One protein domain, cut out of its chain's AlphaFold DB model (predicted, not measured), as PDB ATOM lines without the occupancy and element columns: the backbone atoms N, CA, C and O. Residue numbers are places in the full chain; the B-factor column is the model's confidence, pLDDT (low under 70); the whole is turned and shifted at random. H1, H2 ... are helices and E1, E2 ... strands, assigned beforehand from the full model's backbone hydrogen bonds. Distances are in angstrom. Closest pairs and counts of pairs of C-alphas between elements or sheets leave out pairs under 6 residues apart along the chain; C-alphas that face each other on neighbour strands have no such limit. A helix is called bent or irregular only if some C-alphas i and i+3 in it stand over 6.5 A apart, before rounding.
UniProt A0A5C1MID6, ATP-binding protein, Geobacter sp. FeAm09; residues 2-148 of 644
ATOM      1  N   PHE A   2     192.532 198.627 101.608       73.38
ATOM      2  CA  PHE A   2     192.202 199.011 100.218       73.38
ATOM      3  C   PHE A   2     193.422 199.499  99.417       73.38
ATOM      4  O   PHE A   2     193.501 199.266  98.217       73.38
ATOM      5  N   HIS A   3     194.408 200.123 100.072       75.50
ATOM      6  CA  HIS A   3     195.680 200.485  99.440       75.50
ATOM      7  C   HIS A   3     196.459 199.263  98.923       75.50
ATOM      8  O   HIS A   3     196.884 199.259  97.772       75.50
ATOM      9  N   ALA A   4     196.605 198.216  99.742       72.75
ATOM     10  CA  ALA A   4     197.265 196.969  99.356       72.75
ATOM     11  C   ALA A   4     196.512 196.269  98.210       72.75
ATOM     12  O   ALA A   4     197.111 195.898  97.204       72.75
ATOM     13  N   TYR A   5     195.180 196.215  98.296       74.25
ATOM     14  CA  TYR A   5     194.325 195.667  97.241       74.25
ATOM     15  C   TYR A   5     194.510 196.382  95.886       74.25
ATOM     16  O   TYR A   5     194.610 195.736  94.841       74.25
ATOM     17  N   ARG A   6     194.635 197.721  95.903       75.81
ATOM     18  CA  ARG A   6     194.922 198.543  94.712       75.81
ATOM     19  C   ARG A   6     196.334 198.356  94.174       75.81
ATOM     20  O   ARG A   6     196.500 198.241  92.964       75.81
ATOM     21  N   LYS A   7     197.340 198.305  95.054       74.12
ATOM     22  CA  LYS A   7     198.746 198.056  94.685       74.12
ATOM     23  C   LYS A   7     198.892 196.744  93.902       74.12
ATOM     24  O   LYS A   7     199.726 196.665  93.010       74.12
ATOM     25  N   LEU A   8     198.048 195.755  94.198       71.38
ATOM     26  CA  LEU A   8     198.021 194.451  93.531       71.38
ATOM     27  C   LEU A   8     197.174 194.411  92.243       71.38
ATOM     28  O   LEU A   8     197.032 193.344  91.653       71.38
ATOM     29  N   GLY A   9     196.588 195.533  91.807       70.19
ATOM     30  CA  GLY A   9     195.806 195.610  90.565       70.19
ATOM     31  C   GLY A   9     194.476 194.844  90.591       70.19
ATOM     32  O   GLY A   9     193.896 194.597  89.540       70.19
ATOM     33  N   LYS A  10     193.977 194.470  91.777       68.50
ATOM     34  CA  LYS A  10     192.777 193.629  91.950       68.50
ATOM     35  C   LYS A  10     191.448 194.422  91.957       68.50
ATOM     36  O   LYS A  10     190.377 193.851  92.163       68.50
ATOM     37  N   GLU A  11     191.482 195.746  91.777       68.38
ATOM     38  CA  GLU A  11     190.315 196.636  91.918       68.38
ATOM     39  C   GLU A  11     189.442 196.669  90.644       68.38
ATOM     40  O   GLU A  11     189.810 197.275  89.643       68.38
ATOM     41  N   GLY A  12     188.257 196.044  90.691       60.47
ATOM     42  CA  GLY A  12     187.250 196.097  89.614       60.47
ATOM     43  C   GLY A  12     186.230 197.243  89.732       60.47
ATOM     44  O   GLY A  12     185.541 197.561  88.767       60.47
ATOM     45  N   SER A  13     186.119 197.888  90.902       58.59
ATOM     46  CA  SER A  13     185.241 199.046  91.144       58.59
ATOM     47  C   SER A  13     185.850 200.001  92.182       58.59
ATOM     48  O   SER A  13     186.625 199.574  93.030       58.59
ATOM     49  N   LYS A  14     185.496 201.296  92.142       60.44
ATOM     50  CA  LYS A  14     186.053 202.364  93.008       60.44
ATOM     51  C   LYS A  14     185.517 202.332  94.456       60.44
ATOM     52  O   LYS A  14     185.083 203.370  94.963       60.44
ATOM     53  N   GLN A  15     185.503 201.187  95.135       62.12
ATOM     54  CA  GLN A  15     185.178 201.155  96.567       62.12
ATOM     55  C   GLN A  15     186.309 201.801  97.387       62.12
ATOM     56  O   GLN A  15     187.497 201.537  97.193       62.12
ATOM     57  N   ARG A  16     185.939 202.725  98.282       68.00
ATOM     58  CA  ARG A  16     186.889 203.536  99.071       68.00
ATOM     59  C   ARG A  16     186.701 203.432 100.584       68.00
ATOM     60  O   ARG A  16     187.494 204.027 101.303       68.00
ATOM     61  N   ALA A  17     185.690 202.696 101.034       77.31
ATOM     62  CA  ALA A  17     185.296 202.564 102.430       77.31
ATOM     63  C   ALA A  17     184.584 201.223 102.645       77.31
ATOM     64  O   ALA A  17     184.039 200.657 101.690       77.31
ATOM     65  N   VAL A  18     184.571 200.742 103.888       81.81
ATOM     66  CA  VAL A  18     183.710 199.623 104.302       81.81
ATOM     67  C   VAL A  18     182.301 200.179 104.512       81.81
ATOM     68  O   VAL A  18     182.148 201.198 105.185       81.81
ATOM     69  N   ASN A  19     181.288 199.560 103.901       80.19
ATOM     70  CA  ASN A  19     179.898 199.985 104.067       80.19
ATOM     71  C   ASN A  19     179.253 199.230 105.232       80.19
ATOM     72  O   ASN A  19     179.397 198.015 105.323       80.19
ATOM     73  N   PHE A  20     178.498 199.954 106.050       77.50
ATOM     74  CA  PHE A  20     177.662 199.431 107.117       77.50
ATOM     75  C   PHE A  20     176.193 199.743 106.832       77.50
ATOM     76  O   PHE A  20     175.866 200.809 106.306       77.50
ATOM     77  N   ASP A  21     175.319 198.804 107.174       73.31
ATOM     78  CA  ASP A  21     173.867 198.962 107.092       73.31
ATOM     79  C   ASP A  21     173.366 200.026 108.085       73.31
ATOM     80  O   ASP A  21     173.851 200.124 109.217       73.31
ATOM     81  N   GLY A  22     172.409 200.845 107.640       68.88
ATOM     82  CA  GLY A  22     171.837 201.939 108.422       68.88
ATOM     83  C   GLY A  22     171.145 201.495 109.698       68.88
ATOM     84  O   GLY A  22     171.372 202.112 110.736       68.88
ATOM     85  N   ASP A  23     170.362 200.420 109.644       66.56
ATOM     86  CA  ASP A  23     169.581 199.941 110.785       66.56
ATOM     87  C   ASP A  23     170.507 199.375 111.873       66.56
ATOM     88  O   ASP A  23     170.255 199.533 113.070       66.56
ATOM     89  N   VAL A  24     171.630 198.779 111.459       69.00
ATOM     90  CA  VAL A  24     172.692 198.306 112.357       69.00
ATOM     91  C   VAL A  24     173.392 199.467 113.062       69.00
ATOM     92  O   VAL A  24     173.517 199.458 114.288       69.00
ATOM     93  N   VAL A  25     173.850 200.472 112.312       72.19
ATOM     94  CA  VAL A  25     174.571 201.611 112.902       72.19
ATOM     95  C   VAL A  25     173.643 202.443 113.781       72.19
ATOM     96  O   VAL A  25     174.030 202.791 114.891       72.19
ATOM     97  N   ASP A  26     172.406 202.682 113.349       69.06
ATOM     98  CA  ASP A  26     171.400 203.420 114.116       69.06
ATOM     99  C   ASP A  26     170.992 202.698 115.420       69.06
ATOM    100  O   ASP A  26     170.526 203.354 116.354       69.06
ATOM    101  N   ARG A  27     171.155 201.365 115.496       68.38
ATOM    102  CA  ARG A  27     170.957 200.556 116.715       68.38
ATOM    103  C   ARG A  27     172.158 200.632 117.663       68.38
ATOM    104  O   ARG A  27     171.958 200.725 118.871       68.38
ATOM    105  N   VAL A  28     173.380 200.522 117.137       68.44
ATOM    106  CA  VAL A  28     174.614 200.400 117.942       68.44
ATOM    107  C   VAL A  28     175.162 201.762 118.364       68.44
ATOM    108  O   VAL A  28     175.694 201.890 119.460       68.44
ATOM    109  N   PHE A  29     174.992 202.785 117.529       67.50
ATOM    110  CA  PHE A  29     175.422 204.151 117.787       67.50
ATOM    111  C   PHE A  29     174.199 205.069 117.794       67.50
ATOM    112  O   PHE A  29     173.814 205.594 116.749       67.50
ATOM    113  N   PRO A  30     173.589 205.338 118.956       55.91
ATOM    114  CA  PRO A  30     172.486 206.295 119.029       55.91
ATOM    115  C   PRO A  30     172.883 207.698 118.501       55.91
ATOM    116  O   PRO A  30     172.028 208.445 118.030       55.91
ATOM    117  N   SER A  31     174.190 208.013 118.472       52.66
ATOM    118  CA  SER A  31     174.786 209.281 118.003       52.66
ATOM    119  C   SER A  31     174.836 209.422 116.485       52.66
ATOM    120  O   SER A  31     175.054 210.513 115.949       52.66
ATOM    121  N   ALA A  32     174.565 208.328 115.778       52.66
ATOM    122  CA  ALA A  32     174.460 208.259 114.333       52.66
ATOM    123  C   ALA A  32     173.339 209.144 113.764       52.66
ATOM    124  O   ALA A  32     173.377 209.515 112.592       52.66
ATOM    125  N   LYS A  33     172.294 209.458 114.539       50.47
ATOM    126  CA  LYS A  33     171.067 210.075 114.001       50.47
ATOM    127  C   LYS A  33     171.135 211.588 113.816       50.47
ATOM    128  O   LYS A  33     170.547 212.082 112.858       50.47
ATOM    129  N   ASP A  34     171.909 212.283 114.644       49.78
ATOM    130  CA  ASP A  34     172.016 213.752 114.616       49.78
ATOM    131  C   ASP A  34     173.295 214.253 113.936       49.78
ATOM    132  O   ASP A  34     173.547 215.456 113.846       49.78
ATOM    133  N   THR A  35     174.128 213.330 113.457       61.50
ATOM    134  CA  THR A  35     175.398 213.645 112.813       61.50
ATOM    135  C   THR A  35     175.542 212.821 111.542       61.50
ATOM    136  O   THR A  35     175.303 211.618 111.531       61.50
ATOM    137  N   ASP A  36     176.014 213.432 110.457       76.69
ATOM    138  CA  ASP A  36     176.450 212.670 109.277       76.69
ATOM    139  C   ASP A  36     177.821 212.011 109.504       76.69
ATOM    140  O   ASP A  36     178.416 211.476 108.565       76.69
ATOM    141  N   LYS A  37     178.371 212.096 110.725       82.31
ATOM    142  CA  LYS A  37     179.733 211.680 111.050       82.31
ATOM    143  C   LYS A  37     179.880 211.285 112.524       82.31
ATOM    144  O   LYS A  37     179.889 212.147 113.395       82.31
ATOM    145  N   ILE A  38     180.134 210.004 112.775       82.12
ATOM    146  CA  ILE A  38     180.458 209.454 114.098       82.12
ATOM    147  C   ILE A  38     181.973 209.327 114.196       82.12
ATOM    148  O   ILE A  38     182.571 208.624 113.381       82.12
ATOM    149  N   LEU A  39     182.598 210.000 115.161       86.25
ATOM    150  CA  LEU A  39     184.031 209.852 115.422       86.25
ATOM    151  C   LEU A  39     184.295 208.583 116.230       86.25
ATOM    152  O   LEU A  39     183.601 208.321 117.216       86.25
ATOM    153  N   ILE A  40     185.302 207.824 115.804       89.38
ATOM    154  CA  ILE A  40     185.695 206.569 116.435       89.38
ATOM    155  C   ILE A  40     187.214 206.545 116.579       89.38
ATOM    156  O   ILE A  40     187.929 206.642 115.582       89.38
ATOM    157  N   ASP A  41     187.713 206.388 117.796       90.44
ATOM    158  CA  ASP A  41     189.125 206.116 118.042       90.44
ATOM    159  C   ASP A  41     189.358 204.614 117.844       90.44
ATOM    160  O   ASP A  41     188.810 203.781 118.572       90.44
ATOM    161  N   CYS A  42     190.100 204.261 116.792       92.00
ATOM    162  CA  CYS A  42     190.229 202.884 116.330       92.00
ATOM    163  C   CYS A  42     191.639 202.333 116.513       92.00
ATOM    164  O   CYS A  42     192.577 202.808 115.862       92.00
ATOM    165  N   THR A  43     191.742 201.263 117.291       92.62
ATOM    166  CA  THR A  43     192.945 200.445 117.437       92.62
ATOM    167  C   THR A  43     193.006 199.390 116.330       92.62
ATOM    168  O   THR A  43     192.016 198.717 116.029       92.62
ATOM    169  N   TYR A  44     194.159 199.254 115.679       90.94
ATOM    170  CA  TYR A  44     194.370 198.309 114.579       90.94
ATOM    171  C   TYR A  44     195.832 197.854 114.493       90.94
ATOM    172  O   TYR A  44     196.729 198.511 115.014       90.94
ATOM    173  N   GLN A  45     196.080 196.739 113.801       87.88
ATOM    174  CA  GLN A  45     197.438 196.263 113.515       87.88
ATOM    175  C   GLN A  45     198.070 197.062 112.371       87.88
ATOM    176  O   GLN A  45     197.647 196.971 111.217       87.88
ATOM    177  N   GLN A  46     199.110 197.835 112.664       83.88
ATOM    178  CA  GLN A  46     199.871 198.537 111.633       83.88
ATOM    179  C   GLN A  46     200.793 197.568 110.873       83.88
ATOM    180  O   GLN A  46     200.936 197.661 109.646       83.88
ATOM    181  N   ASP A  47     201.372 196.610 111.595       82.12
ATOM    182  CA  ASP A  47     202.090 195.454 111.069       82.12
ATOM    183  C   ASP A  47     201.939 194.234 111.998       82.12
ATOM    184  O   ASP A  47     201.092 194.219 112.887       82.12
ATOM    185  N   ALA A  48     202.738 193.187 111.767       76.88
ATOM    186  CA  ALA A  48     202.650 191.920 112.495       76.88
ATOM    187  C   ALA A  48     202.956 192.026 114.000       76.88
ATOM    188  O   ALA A  48     202.638 191.096 114.734       76.88
ATOM    189  N   SER A  49     203.592 193.109 114.449       78.25
ATOM    190  CA  SER A  49     204.051 193.278 115.836       78.25
ATOM    191  C   SER A  49     203.648 194.607 116.470       78.25
ATOM    192  O   SER A  49     203.933 194.824 117.645       78.25
ATOM    193  N   THR A  50     203.022 195.510 115.715       85.56
ATOM    194  CA  THR A  50     202.667 196.845 116.198       85.56
ATOM    195  C   THR A  50     201.175 197.121 116.066       85.56
ATOM    196  O   THR A  50     200.554 196.889 115.023       85.56
ATOM    197  N   ILE A  51     200.609 197.647 117.151       88.62
ATOM    198  CA  ILE A  51     199.265 198.213 117.191       88.62
ATOM    199  C   ILE A  51     199.364 199.735 117.187       88.62
ATOM    200  O   ILE A  51     200.263 200.316 117.794       88.62
ATOM    201  N   ASP A  52     198.428 200.372 116.504       89.62
ATOM    202  CA  ASP A  52     198.327 201.821 116.420       89.62
ATOM    203  C   ASP A  52     196.872 202.235 116.660       89.62
ATOM    204  O   ASP A  52     195.941 201.473 116.383       89.62
ATOM    205  N   THR A  53     196.671 203.433 117.203       91.31
ATOM    206  CA  THR A  53     195.342 204.002 117.454       91.31
ATOM    207  C   THR A  53     195.196 205.273 116.645       91.31
ATOM    208  O   THR A  53     195.934 206.238 116.832       91.31
ATOM    209  N   VAL A  54     194.210 205.293 115.755       92.50
ATOM    210  CA  VAL A  54     193.951 206.439 114.888       92.50
ATOM    211  C   VAL A  54     192.475 206.787 114.895       92.50
ATOM    212  O   VAL A  54     191.612 205.909 114.901       92.50
ATOM    213  N   GLN A  55     192.185 208.083 114.854       91.06
ATOM    214  CA  GLN A  55     190.820 208.555 114.718       91.06
ATOM    215  C   GLN A  55     190.291 208.257 113.310       91.06
ATOM    216  O   GLN A  55     190.835 208.701 112.296       91.06
ATOM    217  N   GLN A  56     189.199 207.512 113.266       91.44
ATOM    218  CA  GLN A  56     188.427 207.160 112.083       91.44
ATOM    219  C   GLN A  56     186.991 207.655 112.267       91.44
ATOM    220  O   GLN A  56     186.648 208.282 113.274       91.44
ATOM    221  N   TRP A  57     186.141 207.449 111.269       89.88
ATOM    222  CA  TRP A  57     184.746 207.845 111.377       89.88
ATOM    223  C   TRP A  57     183.816 206.999 110.522       89.88
ATOM    224  O   TRP A  57     184.168 206.573 109.424       89.88
ATOM    225  N   LEU A  58     182.587 206.826 111.002       88.38
ATOM    226  CA  LEU A  58     181.467 206.418 110.161       88.38
ATOM    227  C   LEU A  58     180.830 207.676 109.579       88.38
ATOM    228  O   LEU A  58     180.450 208.571 110.328       88.38
ATOM    229  N   LYS A  59     180.716 207.763 108.252       86.88
ATOM    230  CA  LYS A  59     180.040 208.855 107.543       86.88
ATOM    231  C   LYS A  59     178.738 208.372 106.912       86.88
ATOM    232  O   LYS A  59     178.755 207.383 106.177       86.88
ATOM    233  N   ARG A  60     177.629 209.072 107.154       82.94
ATOM    234  CA  ARG A  60     176.319 208.728 106.585       82.94
ATOM    235  C   ARG A  60     176.307 209.029 105.081       82.94
ATOM    236  O   ARG A  60     176.737 210.095 104.640       82.94
ATOM    237  N   GLN A  61     175.829 208.077 104.285       80.31
ATOM    238  CA  GLN A  61     175.559 208.235 102.859       80.31
ATOM    239  C   GLN A  61     174.249 207.520 102.502       80.31
ATOM    240  O   GLN A  61     174.196 206.295 102.374       80.31
ATOM    241  N   ASP A  62     173.188 208.307 102.323       77.31
ATOM    242  CA  ASP A  62     171.812 207.831 102.159       77.31
ATOM    243  C   ASP A  62     171.371 206.941 103.340       77.31
ATOM    244  O   ASP A  62     171.329 207.402 104.480       77.31
ATOM    245  N   LYS A  63     171.036 205.672 103.075       70.44
ATOM    246  CA  LYS A  63     170.645 204.679 104.091       70.44
ATOM    247  C   LYS A  63     171.825 203.894 104.672       70.44
ATOM    248  O   LYS A  63     171.609 203.094 105.567       70.44
ATOM    249  N   ASN A  64     173.039 204.086 104.159       78.25
ATOM    250  CA  ASN A  64     174.215 203.316 104.558       78.25
ATOM    251  C   ASN A  64     175.256 204.218 105.219       78.25
ATOM    252  O   ASN A  64     175.272 205.434 105.037       78.25
ATOM    253  N   TRP A  65     176.174 203.600 105.945       83.75
ATOM    254  CA  TRP A  65     177.300 204.265 106.582       83.75
ATOM    255  C   TRP A  65     178.611 203.810 105.968       83.75
ATOM    256  O   TRP A  65     178.757 202.656 105.578       83.75
ATOM    257  N   ARG A  66     179.583 204.711 105.875       86.62
ATOM    258  CA  ARG A  66     180.923 204.426 105.359       86.62
ATOM    259  C   ARG A  66     181.962 204.605 106.440       86.62
ATOM    260  O   ARG A  66     182.103 205.706 106.959       86.62
ATOM    261  N   PHE A  67     182.705 203.549 106.736       88.44
ATOM    262  CA  PHE A  67     183.855 203.625 107.626       88.44
ATOM    263  C   PHE A  67     185.079 204.125 106.863       88.44
ATOM    264  O   PHE A  67     185.540 203.506 105.897       88.44
ATOM    265  N   GLU A  68     185.550 205.293 107.275       87.62
ATOM    266  CA  GLU A  68     186.563 206.104 106.617       87.62
ATOM    267  C   GLU A  68     187.596 206.603 107.638       87.62
ATOM    268  O   GLU A  68     187.377 206.576 108.844       87.62
ATOM    269  N   GLY A  69     188.723 207.117 107.145       84.19
ATOM    270  CA  GLY A  69     189.694 207.852 107.961       84.19
ATOM    271  C   GLY A  69     191.065 207.202 108.059       84.19
ATOM    272  O   GLY A  69     192.059 207.923 108.075       84.19
ATOM    273  N   ASN A  70     191.156 205.871 107.974       86.38
ATOM    274  CA  ASN A  70     192.442 205.182 107.878       86.38
ATOM    275  C   ASN A  70     192.500 204.216 106.689       86.38
ATOM    276  O   ASN A  70     191.617 203.390 106.470       86.38
ATOM    277  N   CYS A  71     193.586 204.290 105.921       81.88
ATOM    278  CA  CYS A  71     193.902 203.314 104.887       81.88
ATOM    279  C   CYS A  71     195.377 202.917 105.019       81.88
ATOM    280  O   CYS A  71     196.231 203.543 104.380       81.88
ATOM    281  N   PRO A  72     195.686 201.885 105.831       83.19
ATOM    282  CA  PRO A  72     197.061 201.485 106.090       83.19
ATOM    283  C   PRO A  72     197.805 201.171 104.792       83.19
ATOM    284  O   PRO A  72     197.290 200.435 103.939       83.19
ATOM    285  N   LYS A  73     199.009 201.740 104.661       81.38
ATOM    286  CA  LYS A  73     199.909 201.564 103.508       81.38
ATOM    287  C   LYS A  73     200.960 200.470 103.717       81.38
ATOM    288  O   LYS A  73     201.697 200.177 102.783       81.38
ATOM    289  N   SER A  74     201.018 199.902 104.923       82.00
ATOM    290  CA  SER A  74     201.898 198.788 105.276       82.00
ATOM    291  C   SER A  74     201.644 197.577 104.375       82.00
ATOM    292  O   SER A  74     200.493 197.265 104.049       82.00
ATOM    293  N   ASP A  75     202.722 196.881 104.012       83.19
ATOM    294  CA  ASP A  75     202.676 195.632 103.244       83.19
ATOM    295  C   ASP A  75     202.036 194.477 104.034       83.19
ATOM    296  O   ASP A  75     201.667 193.462 103.443       83.19
ATOM    297  N   TYR A  76     201.821 194.651 105.344       85.56
ATOM    298  CA  TYR A  76     201.101 193.706 106.199       85.56
ATOM    299  C   TYR A  76     199.752 193.276 105.605       85.56
ATOM    300  O   TYR A  76     199.405 192.104 105.639       85.56
ATOM    301  N   TYR A  77     199.021 194.195 104.969       87.50
ATOM    302  CA  TYR A  77     197.702 193.920 104.390       87.50
ATOM    303  C   TYR A  77     197.730 193.372 102.951       87.50
ATOM    304  O   TYR A  77     196.691 193.353 102.289       87.50
ATOM    305  N   ASN A  78     198.880 192.933 102.430       87.25
ATOM    306  CA  ASN A  78     198.977 192.391 101.066       87.25
ATOM    307  C   ASN A  78     198.208 191.070 100.873       87.25
ATOM    308  O   ASN A  78     197.925 190.696  99.736       87.25
ATOM    309  N   PHE A  79     197.819 190.397 101.960       86.50
ATOM    310  CA  PHE A  79     196.974 189.200 101.917       86.50
ATOM    311  C   PHE A  79     195.500 189.490 101.594       86.50
ATOM    312  O   PHE A  79     194.744 188.560 101.338       86.50
ATOM    313  N   VAL A  80     195.062 190.754 101.642       86.00
ATOM    314  CA  VAL A  80     193.642 191.094 101.496       86.00
ATOM    315  C   VAL A  80     193.146 190.768 100.085       86.00
ATOM    316  O   VAL A  80     193.666 191.273  99.086       86.00
ATOM    317  N   GLU A  81     192.094 189.958 100.011       81.94
ATOM    318  CA  GLU A  81     191.427 189.524  98.783       81.94
ATOM    319  C   GLU A  81     189.914 189.315  99.005       81.94
ATOM    320  O   GLU A  81     189.452 189.378 100.150       81.94
ATOM    321  N   PRO A  82     189.096 189.128  97.945       78.69
ATOM    322  CA  PRO A  82     187.666 188.895  98.115       78.69
ATOM    323  C   PRO A  82     187.406 187.667  98.995       78.69
ATOM    324  O   PRO A  82     187.975 186.601  98.771       78.69
ATOM    325  N   GLY A  83     186.534 187.826  99.988       78.62
ATOM    326  CA  GLY A  83     186.225 186.777 100.961       78.62
ATOM    327  C   GLY A  83     187.020 186.856 102.265       78.62
ATOM    328  O   GLY A  83     186.765 186.048 103.145       78.62
ATOM    329  N   CYS A  84     187.937 187.815 102.451       87.31
ATOM    330  CA  CYS A  84     188.423 188.127 103.799       87.31
ATOM    331  C   CYS A  84     187.280 188.651 104.686       87.31
ATOM    332  O   CYS A  84     186.413 189.393 104.221       87.31
ATOM    333  N   LEU A  85     187.324 188.325 105.976       87.81
ATOM    334  CA  LEU A  85     186.394 188.838 106.979       87.81
ATOM    335  C   LEU A  85     186.957 190.123 107.597       87.81
ATOM    336  O   LEU A  85     188.099 190.154 108.045       87.81
ATOM    337  N   PHE A  86     186.154 191.184 107.637       88.56
ATOM    338  CA  PHE A  86     186.440 192.375 108.437       88.56
ATOM    339  C   PHE A  86     185.681 192.249 109.758       88.56
ATOM    340  O   PHE A  86     184.454 192.164 109.746       88.56
ATOM    341  N   ALA A  87     186.399 192.223 110.879       88.88
ATOM    342  CA  ALA A  87     185.811 192.141 112.211       88.88
ATOM    343  C   ALA A  87     186.153 193.402 113.002       88.88
ATOM    344  O   ALA A  87     187.303 193.839 113.010       88.88
ATOM    345  N   MET A  88     185.155 193.981 113.666       88.56
ATOM    346  CA  MET A  88     185.307 195.180 114.483       88.56
ATOM    347  C   MET A  88     184.479 195.042 115.757       88.56
ATOM    348  O   MET A  88     183.291 194.734 115.687       88.56
ATOM    349  N   THR A  89     185.098 195.293 116.907       87.69
ATOM    350  CA  THR A  89     184.396 195.485 118.178       87.69
ATOM    351  C   THR A  89     184.306 196.970 118.457       87.69
ATOM    352  O   THR A  89     185.286 197.689 118.282       87.69
ATOM    353  N   VAL A  90     183.138 197.428 118.894       83.88
ATOM    354  CA  VAL A  90     182.883 198.842 119.160       83.88
ATOM    355  C   VAL A  90     182.306 198.998 120.558       83.88
ATOM    356  O   VAL A  90     181.319 198.345 120.894       83.88
ATOM    357  N   ASP A  91     182.891 199.905 121.329       81.69
ATOM    358  CA  ASP A  91     182.266 200.529 122.486       81.69
ATOM    359  C   ASP A  91     181.660 201.877 122.067       81.69
ATOM    360  O   ASP A  91     182.348 202.891 121.908       81.69
ATOM    361  N   ALA A  92     180.347 201.858 121.837       76.44
ATOM    362  CA  ALA A  92     179.553 203.033 121.492       76.44
ATOM    363  C   ALA A  92     179.015 203.782 122.728       76.44
ATOM    364  O   ALA A  92     178.309 204.778 122.576       76.44
ATOM    365  N   GLY A  93     179.328 203.315 123.945       67.56
ATOM    366  CA  GLY A  93     178.928 203.955 125.200       67.56
ATOM    367  C   GLY A  93     179.771 205.180 125.566       67.56
ATOM    368  O   GLY A  93     179.452 205.884 126.519       67.56
ATOM    369  N   VAL A  94     180.833 205.464 124.811       66.50
ATOM    370  CA  VAL A  94     181.763 206.577 125.042       66.50
ATOM    371  C   VAL A  94     181.821 207.513 123.830       66.50
ATOM    372  O   VAL A  94     181.396 207.161 122.731       66.50
ATOM    373  N   THR A  95     182.301 208.745 124.015       69.12
ATOM    374  CA  THR A  95     182.441 209.738 122.932       69.12
ATOM    375  C   THR A  95     183.823 210.408 122.982       69.12
ATOM    376  O   THR A  95     184.128 211.034 123.999       69.12
ATOM    377  N   PRO A  96     184.642 210.337 121.907       77.00
ATOM    378  CA  PRO A  96     184.448 209.533 120.690       77.00
ATOM    379  C   PRO A  96     184.260 208.044 121.006       77.00
ATOM    380  O   PRO A  96     184.747 207.567 122.030       77.00
ATOM    381  N   ALA A  97     183.527 207.321 120.155       82.75
ATOM    382  CA  ALA A  97     183.374 205.879 120.338       82.75
ATOM    383  C   ALA A  97     184.750 205.206 120.250       82.75
ATOM    384  O   ALA A  97     185.636 205.699 119.552       82.75
ATOM    385  N   LYS A  98     184.939 204.074 120.921       87.50
ATOM    386  CA  LYS A  98     186.187 203.306 120.822       87.50
ATOM    387  C   LYS A  98     185.953 202.047 120.012       87.50
ATOM    388  O   LYS A  98     184.896 201.431 120.119       87.50
ATOM    389  N   ALA A  99     186.925 201.648 119.204       90.38
ATOM    390  CA  ALA A  99     186.837 200.397 118.467       90.38
ATOM    391  C   ALA A  99     188.195 199.724 118.286       90.38
ATOM    392  O   ALA A  99     189.220 200.391 118.193       90.38
ATOM    393  N   SER A 100     188.167 198.404 118.134       92.31
ATOM    394  CA  SER A 100     189.289 197.617 117.626       92.31
ATOM    395  C   SER A 100     188.832 196.874 116.382       92.31
ATOM    396  O   SER A 100     187.724 196.334 116.368       92.31
ATOM    397  N   TRP A 101     189.648 196.831 115.328       92.44
ATOM    398  CA  TRP A 101     189.305 196.072 114.123       92.44
ATOM    399  C   TRP A 101     190.484 195.289 113.551       92.44
ATOM    400  O   TRP A 101     191.647 195.668 113.679       92.44
ATOM    401  N   VAL A 102     190.156 194.188 112.876       91.94
ATOM    402  CA  VAL A 102     191.104 193.287 112.219       91.94
ATOM    403  C   VAL A 102     190.540 192.788 110.886       91.94
ATOM    404  O   VAL A 102     189.325 192.702 110.694       91.94
ATOM    405  N   VAL A 103     191.430 192.458 109.946       90.38
ATOM    406  CA  VAL A 103     191.072 191.771 108.696       90.38
ATOM    407  C   VAL A 103     191.602 190.348 108.759       90.38
ATOM    408  O   VAL A 103     192.800 190.140 108.928       90.38
ATOM    409  N   ILE A 104     190.711 189.378 108.601       90.50
ATOM    410  CA  ILE A 104     190.985 187.956 108.769       90.50
ATOM    411  C   ILE A 104     190.934 187.283 107.388       90.50
ATOM    412  O   ILE A 104     189.895 187.352 106.719       90.50
ATOM    413  N   PRO A 105     192.019 186.645 106.914       89.62
ATOM    414  CA  PRO A 105     191.991 185.916 105.650       89.62
ATOM    415  C   PRO A 105     191.075 184.689 105.749       89.62
ATOM    416  O   PRO A 105     190.964 184.076 106.808       89.62
ATOM    417  N   ASN A 106     190.451 184.295 104.636       87.12
ATOM    418  CA  ASN A 106     189.535 183.142 104.584       87.12
ATOM    419  C   ASN A 106     190.206 181.789 104.912       87.12
ATOM    420  O   ASN A 106     189.522 180.799 105.165       87.12
ATOM    421  N   THR A 107     191.539 181.757 104.919       87.81
ATOM    422  CA  THR A 107     192.375 180.618 105.302       87.81
ATOM    423  C   THR A 107     192.679 180.562 106.800       87.81
ATOM    424  O   THR A 107     193.181 179.540 107.268       87.81
ATOM    425  N   ALA A 108     192.410 181.625 107.566       86.25
ATOM    426  CA  ALA A 108     192.689 181.637 108.998       86.25
ATOM    427  C   ALA A 108     191.716 180.723 109.768       86.25
ATOM    428  O   ALA A 108     190.520 180.717 109.467       86.25
ATOM    429  N   PRO A 109     192.172 180.018 110.821       84.06
ATOM    430  CA  PRO A 109     191.285 179.234 111.684       84.06
ATOM    431  C   PRO A 109     190.137 180.068 112.272       84.06
ATOM    432  O   PRO A 109     188.982 179.648 112.226       84.06
ATOM    433  N   SER A 110     190.435 181.288 112.729       84.75
ATOM    434  CA  SER A 110     189.453 182.237 113.273       84.75
ATOM    435  C   SER A 110     188.328 182.569 112.292       84.75
ATOM    436  O   SER A 110     187.190 182.732 112.719       84.75
ATOM    437  N   TYR A 111     188.603 182.608 110.982       87.12
ATOM    438  CA  TYR A 111     187.590 182.853 109.953       87.12
ATOM    439  C   TYR A 111     186.497 181.784 109.987       87.12
ATOM    440  O   TYR A 111     185.319 182.099 110.132       87.12
ATOM    441  N   ARG A 112     186.888 180.508 109.892       81.19
ATOM    442  CA  ARG A 112     185.940 179.389 109.851       81.19
ATOM    443  C   ARG A 112     185.203 179.234 111.180       81.19
ATOM    444  O   ARG A 112     183.994 179.055 111.169       81.19
ATOM    445  N   ILE A 113     185.909 179.382 112.305       82.25
ATOM    446  CA  ILE A 113     185.314 179.296 113.647       82.25
ATOM    447  C   ILE A 113     184.229 180.367 113.831       82.25
ATOM    448  O   ILE A 113     183.145 180.057 114.315       82.25
ATOM    449  N   ILE A 114     184.492 181.609 113.404       81.94
ATOM    450  CA  ILE A 114     183.495 182.682 113.474       81.94
ATOM    451  C   ILE A 114     182.307 182.365 112.566       81.94
ATOM    452  O   ILE A 114     181.177 182.463 113.029       81.94
ATOM    453  N   LEU A 115     182.528 181.991 111.300       80.00
ATOM    454  CA  LEU A 115     181.437 181.802 110.333       80.00
ATOM    455  C   LEU A 115     180.567 180.564 110.594       80.00
ATOM    456  O   LEU A 115     179.374 180.602 110.302       80.00
ATOM    457  N   ASP A 116     181.140 179.484 111.124       74.50
ATOM    458  CA  ASP A 116     180.426 178.221 111.350       74.50
ATOM    459  C   ASP A 116     179.612 178.225 112.661       74.50
ATOM    460  O   ASP A 116     178.849 177.293 112.927       74.50
ATOM    461  N   HIS A 117     179.756 179.260 113.497       76.62
ATOM    462  CA  HIS A 117     179.011 179.379 114.747       76.62
ATOM    463  C   HIS A 117     177.557 179.822 114.511       76.62
ATOM    464  O   HIS A 117     177.278 180.673 113.669       76.62
ATOM    465  N   ALA A 118     176.615 179.305 115.305       62.69
ATOM    466  CA  ALA A 118     175.190 179.623 115.158       62.69
ATOM    467  C   ALA A 118     174.873 181.121 115.360       62.69
ATOM    468  O   ALA A 118     174.001 181.651 114.675       62.69
ATOM    469  N   GLU A 119     175.618 181.817 116.232       67.56
ATOM    470  CA  GLU A 119     175.532 183.285 116.418       67.56
ATOM    471  C   GLU A 119     175.807 184.051 115.112       67.56
ATOM    472  O   GLU A 119     175.250 185.116 114.866       67.56
ATOM    473  N   SER A 120     176.617 183.466 114.234       64.25
ATOM    474  CA  SER A 120     177.003 183.999 112.930       64.25
ATOM    475  C   SER A 120     176.086 183.531 111.790       64.25
ATOM    476  O   SER A 120     176.339 183.845 110.628       64.25
ATOM    477  N   GLY A 121     174.998 182.808 112.092       55.50
ATOM    478  CA  GLY A 121     174.139 182.120 111.118       55.50
ATOM    479  C   GLY A 121     173.496 183.003 110.034       55.50
ATOM    480  O   GLY A 121     173.048 182.486 109.013       55.50
ATOM    481  N   GLY A 122     173.498 184.333 110.196       53.84
ATOM    482  CA  GLY A 122     173.077 185.297 109.168       53.84
ATOM    483  C   GLY A 122     174.066 185.492 108.003       53.84
ATOM    484  O   GLY A 122     173.733 186.158 107.024       53.84
ATOM    485  N   LEU A 123     175.275 184.919 108.070       50.28
ATOM    486  CA  LEU A 123     176.361 185.159 107.105       50.28
ATOM    487  C   LEU A 123     176.141 184.449 105.770       50.28
ATOM    488  O   LEU A 123     176.754 184.815 104.772       50.28
ATOM    489  N   ALA A 124     175.255 183.452 105.723       44.75
ATOM    490  CA  ALA A 124     174.960 182.731 104.490       44.75
ATOM    491  C   ALA A 124     174.165 183.577 103.472       44.75
ATOM    492  O   ALA A 124     174.177 183.260 102.283       44.75
ATOM    493  N   SER A 125     173.492 184.651 103.912       45.72
ATOM    494  CA  SER A 125     172.675 185.525 103.053       45.72
ATOM    495  C   SER A 125     173.002 187.022 103.152       45.72
ATOM    496  O   SER A 125     172.636 187.766 102.239       45.72
ATOM    497  N   ALA A 126     173.711 187.481 104.193       53.22
ATOM    498  CA  ALA A 126     174.073 188.888 104.391       53.22
ATOM    499  C   ALA A 126     175.577 189.152 104.197       53.22
ATOM    500  O   ALA A 126     176.429 188.386 104.635       53.22
ATOM    501  N   SER A 127     175.924 190.291 103.584       59.47
ATOM    502  CA  SER A 127     177.322 190.728 103.399       59.47
ATOM    503  C   SER A 127     177.959 191.340 104.658       59.47
ATOM    504  O   SER A 127     179.120 191.742 104.617       59.47
ATOM    505  N   MET A 128     177.203 191.455 105.755       67.50
ATOM    506  CA  MET A 128     177.631 192.039 107.025       67.50
ATOM    507  C   MET A 128     176.781 191.478 108.172       67.50
ATOM    508  O   MET A 128     175.572 191.317 108.016       67.50
ATOM    509  N   ILE A 129     177.405 191.240 109.327       65.62
ATOM    510  CA  ILE A 129     176.726 190.913 110.585       65.62
ATOM    511  C   ILE A 129     177.143 191.902 111.665       65.62
ATOM    512  O   ILE A 129     178.319 192.240 111.779       65.62
ATOM    513  N   ALA A 130     176.178 192.299 112.491       69.56
ATOM    514  CA  ALA A 130     176.429 192.947 113.766       69.56
ATOM    515  C   ALA A 130     175.765 192.155 114.891       69.56
ATOM    516  O   ALA A 130     174.574 191.860 114.826       69.56
ATOM    517  N   LEU A 131     176.557 191.833 115.909       69.56
ATOM    518  CA  LEU A 131     176.147 191.095 117.102       69.56
ATOM    519  C   LEU A 131     176.203 192.042 118.306       69.56
ATOM    520  O   LEU A 131     177.066 192.922 118.347       69.56
ATOM    521  N   TYR A 132     175.307 191.877 119.282       66.81
ATOM    522  CA  TYR A 132     175.246 192.742 120.463       66.81
ATOM    523  C   TYR A 132     175.127 191.948 121.768       66.81
ATOM    524  O   TYR A 132     174.343 191.007 121.864       66.81
ATOM    525  N   GLY A 133     175.850 192.378 122.806       65.69
ATOM    526  CA  GLY A 133     175.766 191.770 124.136       65.69
ATOM    527  C   GLY A 133     176.131 190.284 124.111       65.69
ATOM    528  O   GLY A 133     177.185 189.914 123.596       65.69
ATOM    529  N   ASP A 134     175.255 189.429 124.629       60.12
ATOM    530  CA  ASP A 134     175.506 187.984 124.721       60.12
ATOM    531  C   ASP A 134     175.514 187.280 123.352       60.12
ATOM    532  O   ASP A 134     176.111 186.217 123.217       60.12
ATOM    533  N   GLU A 135     174.943 187.904 122.311       63.91
ATOM    534  CA  GLU A 135     174.934 187.376 120.936       63.91
ATOM    535  C   GLU A 135     176.339 187.288 120.319       63.91
ATOM    536  O   GLU A 135     176.498 186.681 119.268       63.91
ATOM    537  N   CYS A 136     177.345 187.938 120.918       73.25
ATOM    538  CA  CYS A 136     178.714 187.978 120.399       73.25
ATOM    539  C   CYS A 136     179.733 187.250 121.280       73.25
ATOM    540  O   CYS A 136     180.937 187.368 121.037       73.25
ATOM    541  N   ALA A 137     179.283 186.520 122.306       72.06
ATOM    542  CA  ALA A 137     180.163 185.908 123.296       72.06
ATOM    543  C   ALA A 137     181.177 184.944 122.659       72.06
ATOM    544  O   ALA A 137     182.362 184.969 123.011       72.06
ATOM    545  N   HIS A 138     180.753 184.124 121.689       77.69
ATOM    546  CA  HIS A 138     181.671 183.236 120.980       77.69
ATOM    547  C   HIS A 138     182.655 184.027 120.114       77.69
ATOM    548  O   HIS A 138     183.867 183.825 120.210       77.69
ATOM    549  N   VAL A 139     182.151 184.968 119.312       82.38
ATOM    550  CA  VAL A 139     182.976 185.764 118.391       82.38
ATOM    551  C   VAL A 139     184.019 186.594 119.146       82.38
ATOM    552  O   VAL A 139     185.182 186.600 118.747       82.38
ATOM    553  N   ARG A 140     183.662 187.221 120.277       83.69
ATOM    554  CA  ARG A 140     184.618 187.960 121.124       83.69
ATOM    555  C   ARG A 140     185.707 187.054 121.688       83.69
ATOM    556  O   ARG A 140     186.865 187.455 121.693       83.69
ATOM    557  N   ARG A 141     185.379 185.821 122.090       81.56
ATOM    558  CA  ARG A 141     186.380 184.847 122.557       81.56
ATOM    559  C   ARG A 141     187.340 184.433 121.443       81.56
ATOM    560  O   ARG A 141     188.543 184.331 121.668       81.56
ATOM    561  N   VAL A 142     186.833 184.208 120.232       85.25
ATOM    562  CA  VAL A 142     187.679 183.859 119.078       85.25
ATOM    563  C   VAL A 142     188.597 185.025 118.718       85.25
ATOM    564  O   VAL A 142     189.790 184.813 118.511       85.25
ATOM    565  N   LEU A 143     188.072 186.253 118.703       88.81
ATOM    566  CA  LEU A 143     188.866 187.454 118.450       88.81
ATOM    567  C   LEU A 143     189.928 187.681 119.531       88.81
ATOM    568  O   LEU A 143     191.089 187.850 119.180       88.81
ATOM    569  N   GLY A 144     189.572 187.610 120.815       86.88
ATOM    570  CA  GLY A 144     190.522 187.791 121.917       86.88
ATOM    571  C   GLY A 144     191.604 186.710 121.984       86.88
ATOM    572  O   GLY A 144     192.767 187.018 122.206       86.88
ATOM    573  N   SER A 145     191.264 185.448 121.696       85.38
ATOM    574  CA  SER A 145     192.254 184.355 121.680       85.38
ATOM    575  C   SER A 145     193.219 184.412 120.491       85.38
ATOM    576  O   SER A 145     194.375 184.021 120.621       85.38
ATOM    577  N   HIS A 146     192.766 184.878 119.320       86.88
ATOM    578  CA  HIS A 146     193.592 184.921 118.104       86.88
ATOM    579  C   HIS A 146     194.288 186.272 117.892       86.88
ATOM    580  O   HIS A 146     195.279 186.335 117.165       86.88
ATOM    581  N   TYR A 147     193.777 187.342 118.502       88.69
ATOM    582  CA  TYR A 147     194.272 188.711 118.359       88.69
ATOM    583  C   TYR A 147     194.283 189.445 119.720       88.69
ATOM    584  O   TYR A 147     193.649 190.497 119.851       88.69
ATOM    585  N   PRO A 148     195.000 188.918 120.731       86.56
ATOM    586  CA  PRO A 148     194.955 189.420 122.110       86.56
ATOM    587  C   PRO A 148     195.456 190.864 122.262       86.56
ATOM    588  O   PRO A 148     195.026 191.575 123.163       86.56
TER     589      PRO A 148
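Overview. This is residues 2 to 148 of the 644 residues of the protein "ATP-binding protein" of Geobacter sp. FeAm09 (UniProt A0A5C1MID6). A six-stranded sheet, strongly curled like part of a barrel, makes the core, and a group of three helices, H4, H5 and H6, packs by its E5 and E6 end, with H4 and H6 nearly side by side. A small helix pair, H1 and H3, and the single helix H2 lie at other parts of its rim. The printed part has 147 residues with six named helices and six named strands, in the order H1 E1 H2 E2 E3 E4 H3 E5 E6 H4 H5 H6; the sheet, E1 E4 E3 E2 E6 E5, is mixed, and so is the class, helices and strands. The whole is compact and rounded, with a radius of gyration of the C-alphas of 15.1 A and spans of 38 by 33 by 31 A.

Arrangement. The strands of the sheet are E1, residues 18 to 21, E2, 37 to 45, E3, 51 to 61, E4, 64 to 68, E5, 85 to 91, and E6, 97 to 104. From edge to edge their lines turn by 64 degrees, and the way across the sheet turns by 152 degrees. E2, E3 and E4 form a meander, each strand the antiparallel neighbour of the one before; N 40 and O 56 are 2.9 A apart, and N 59 and O 66 2.8 A. Edge strand E1 is antiparallel to E4, with N 20 and O 65 at 2.8 A. E2 and E6 are parallel, with N 43 and O 99 at 2.8 A. E6 and edge strand E5 form an antiparallel hairpin, with N 89 and O 100 at 2.9 A. H4, residues 109 to 116, and H6, residues 133 to 146, only graze the sheet. H4 touches H6 at a shallow tilt of 21 degrees, opposite ways, with the C-alphas of Ile 114 and Val 139 closest at 5.8 A. H5, residues 118 to 124, is not on the sheet; it only just touches H4, only at the corner, with the C-alphas of Ile 114 and Ser 120 closest at 6.6 A. With its residues 135 to 138 alone, H6 only just touches H5, with 3 pairs of C-alphas within 8 A, those of Glu 119 and Glu 135 closest at 6.1 A. H2, residues 22 to 28, is on the sheet, over none of its strands. H1, residues 2 to 7, is not on the sheet but touches H3, residues 75 to 79, where the C-alphas of Ala 4 and Asn 78 are closest at 5.2 A; H3 only grazes the sheet. Every O i to N i+4 pair is within hydrogen-bond range in H1, H2 and H4, against 0 of 1 in H3, 0 of 3 in H5 and 7 of 10 in H6; for O i to N i+3, H3 has 1 of 2 and H5 2 of 4.

Along the chain. E3 is 29.5 A long and bends by 51 degrees at residue 54; E2 is 23.6 A and bends by 52 degrees at residue 41. E6 is 22.6 A, H6 20.0 A and E5 19.9 A. H1 begins at C-alpha 2, (192.202, 199.011, 100.218), and H6 ends at C-alpha 146, (193.592, 184.921, 118.104). H3, H5 and H6 are irregular: C-alphas 76 and 79 are 7.5 A apart, 119 and 122 7.9 A, and 135 and 138 7.9 A.

Size, cuts and confidence. The two C-alphas farthest apart, those of Gly 9 and Asp 134, are 40.5 A from each other. The printed part has no cut, and no link is long. Mean pLDDT of the printed part is 77.5; 41 residues are under 70, namely 10 to 16, 22 to 24, 26 to 35, 93 to 95 and 118 to 135.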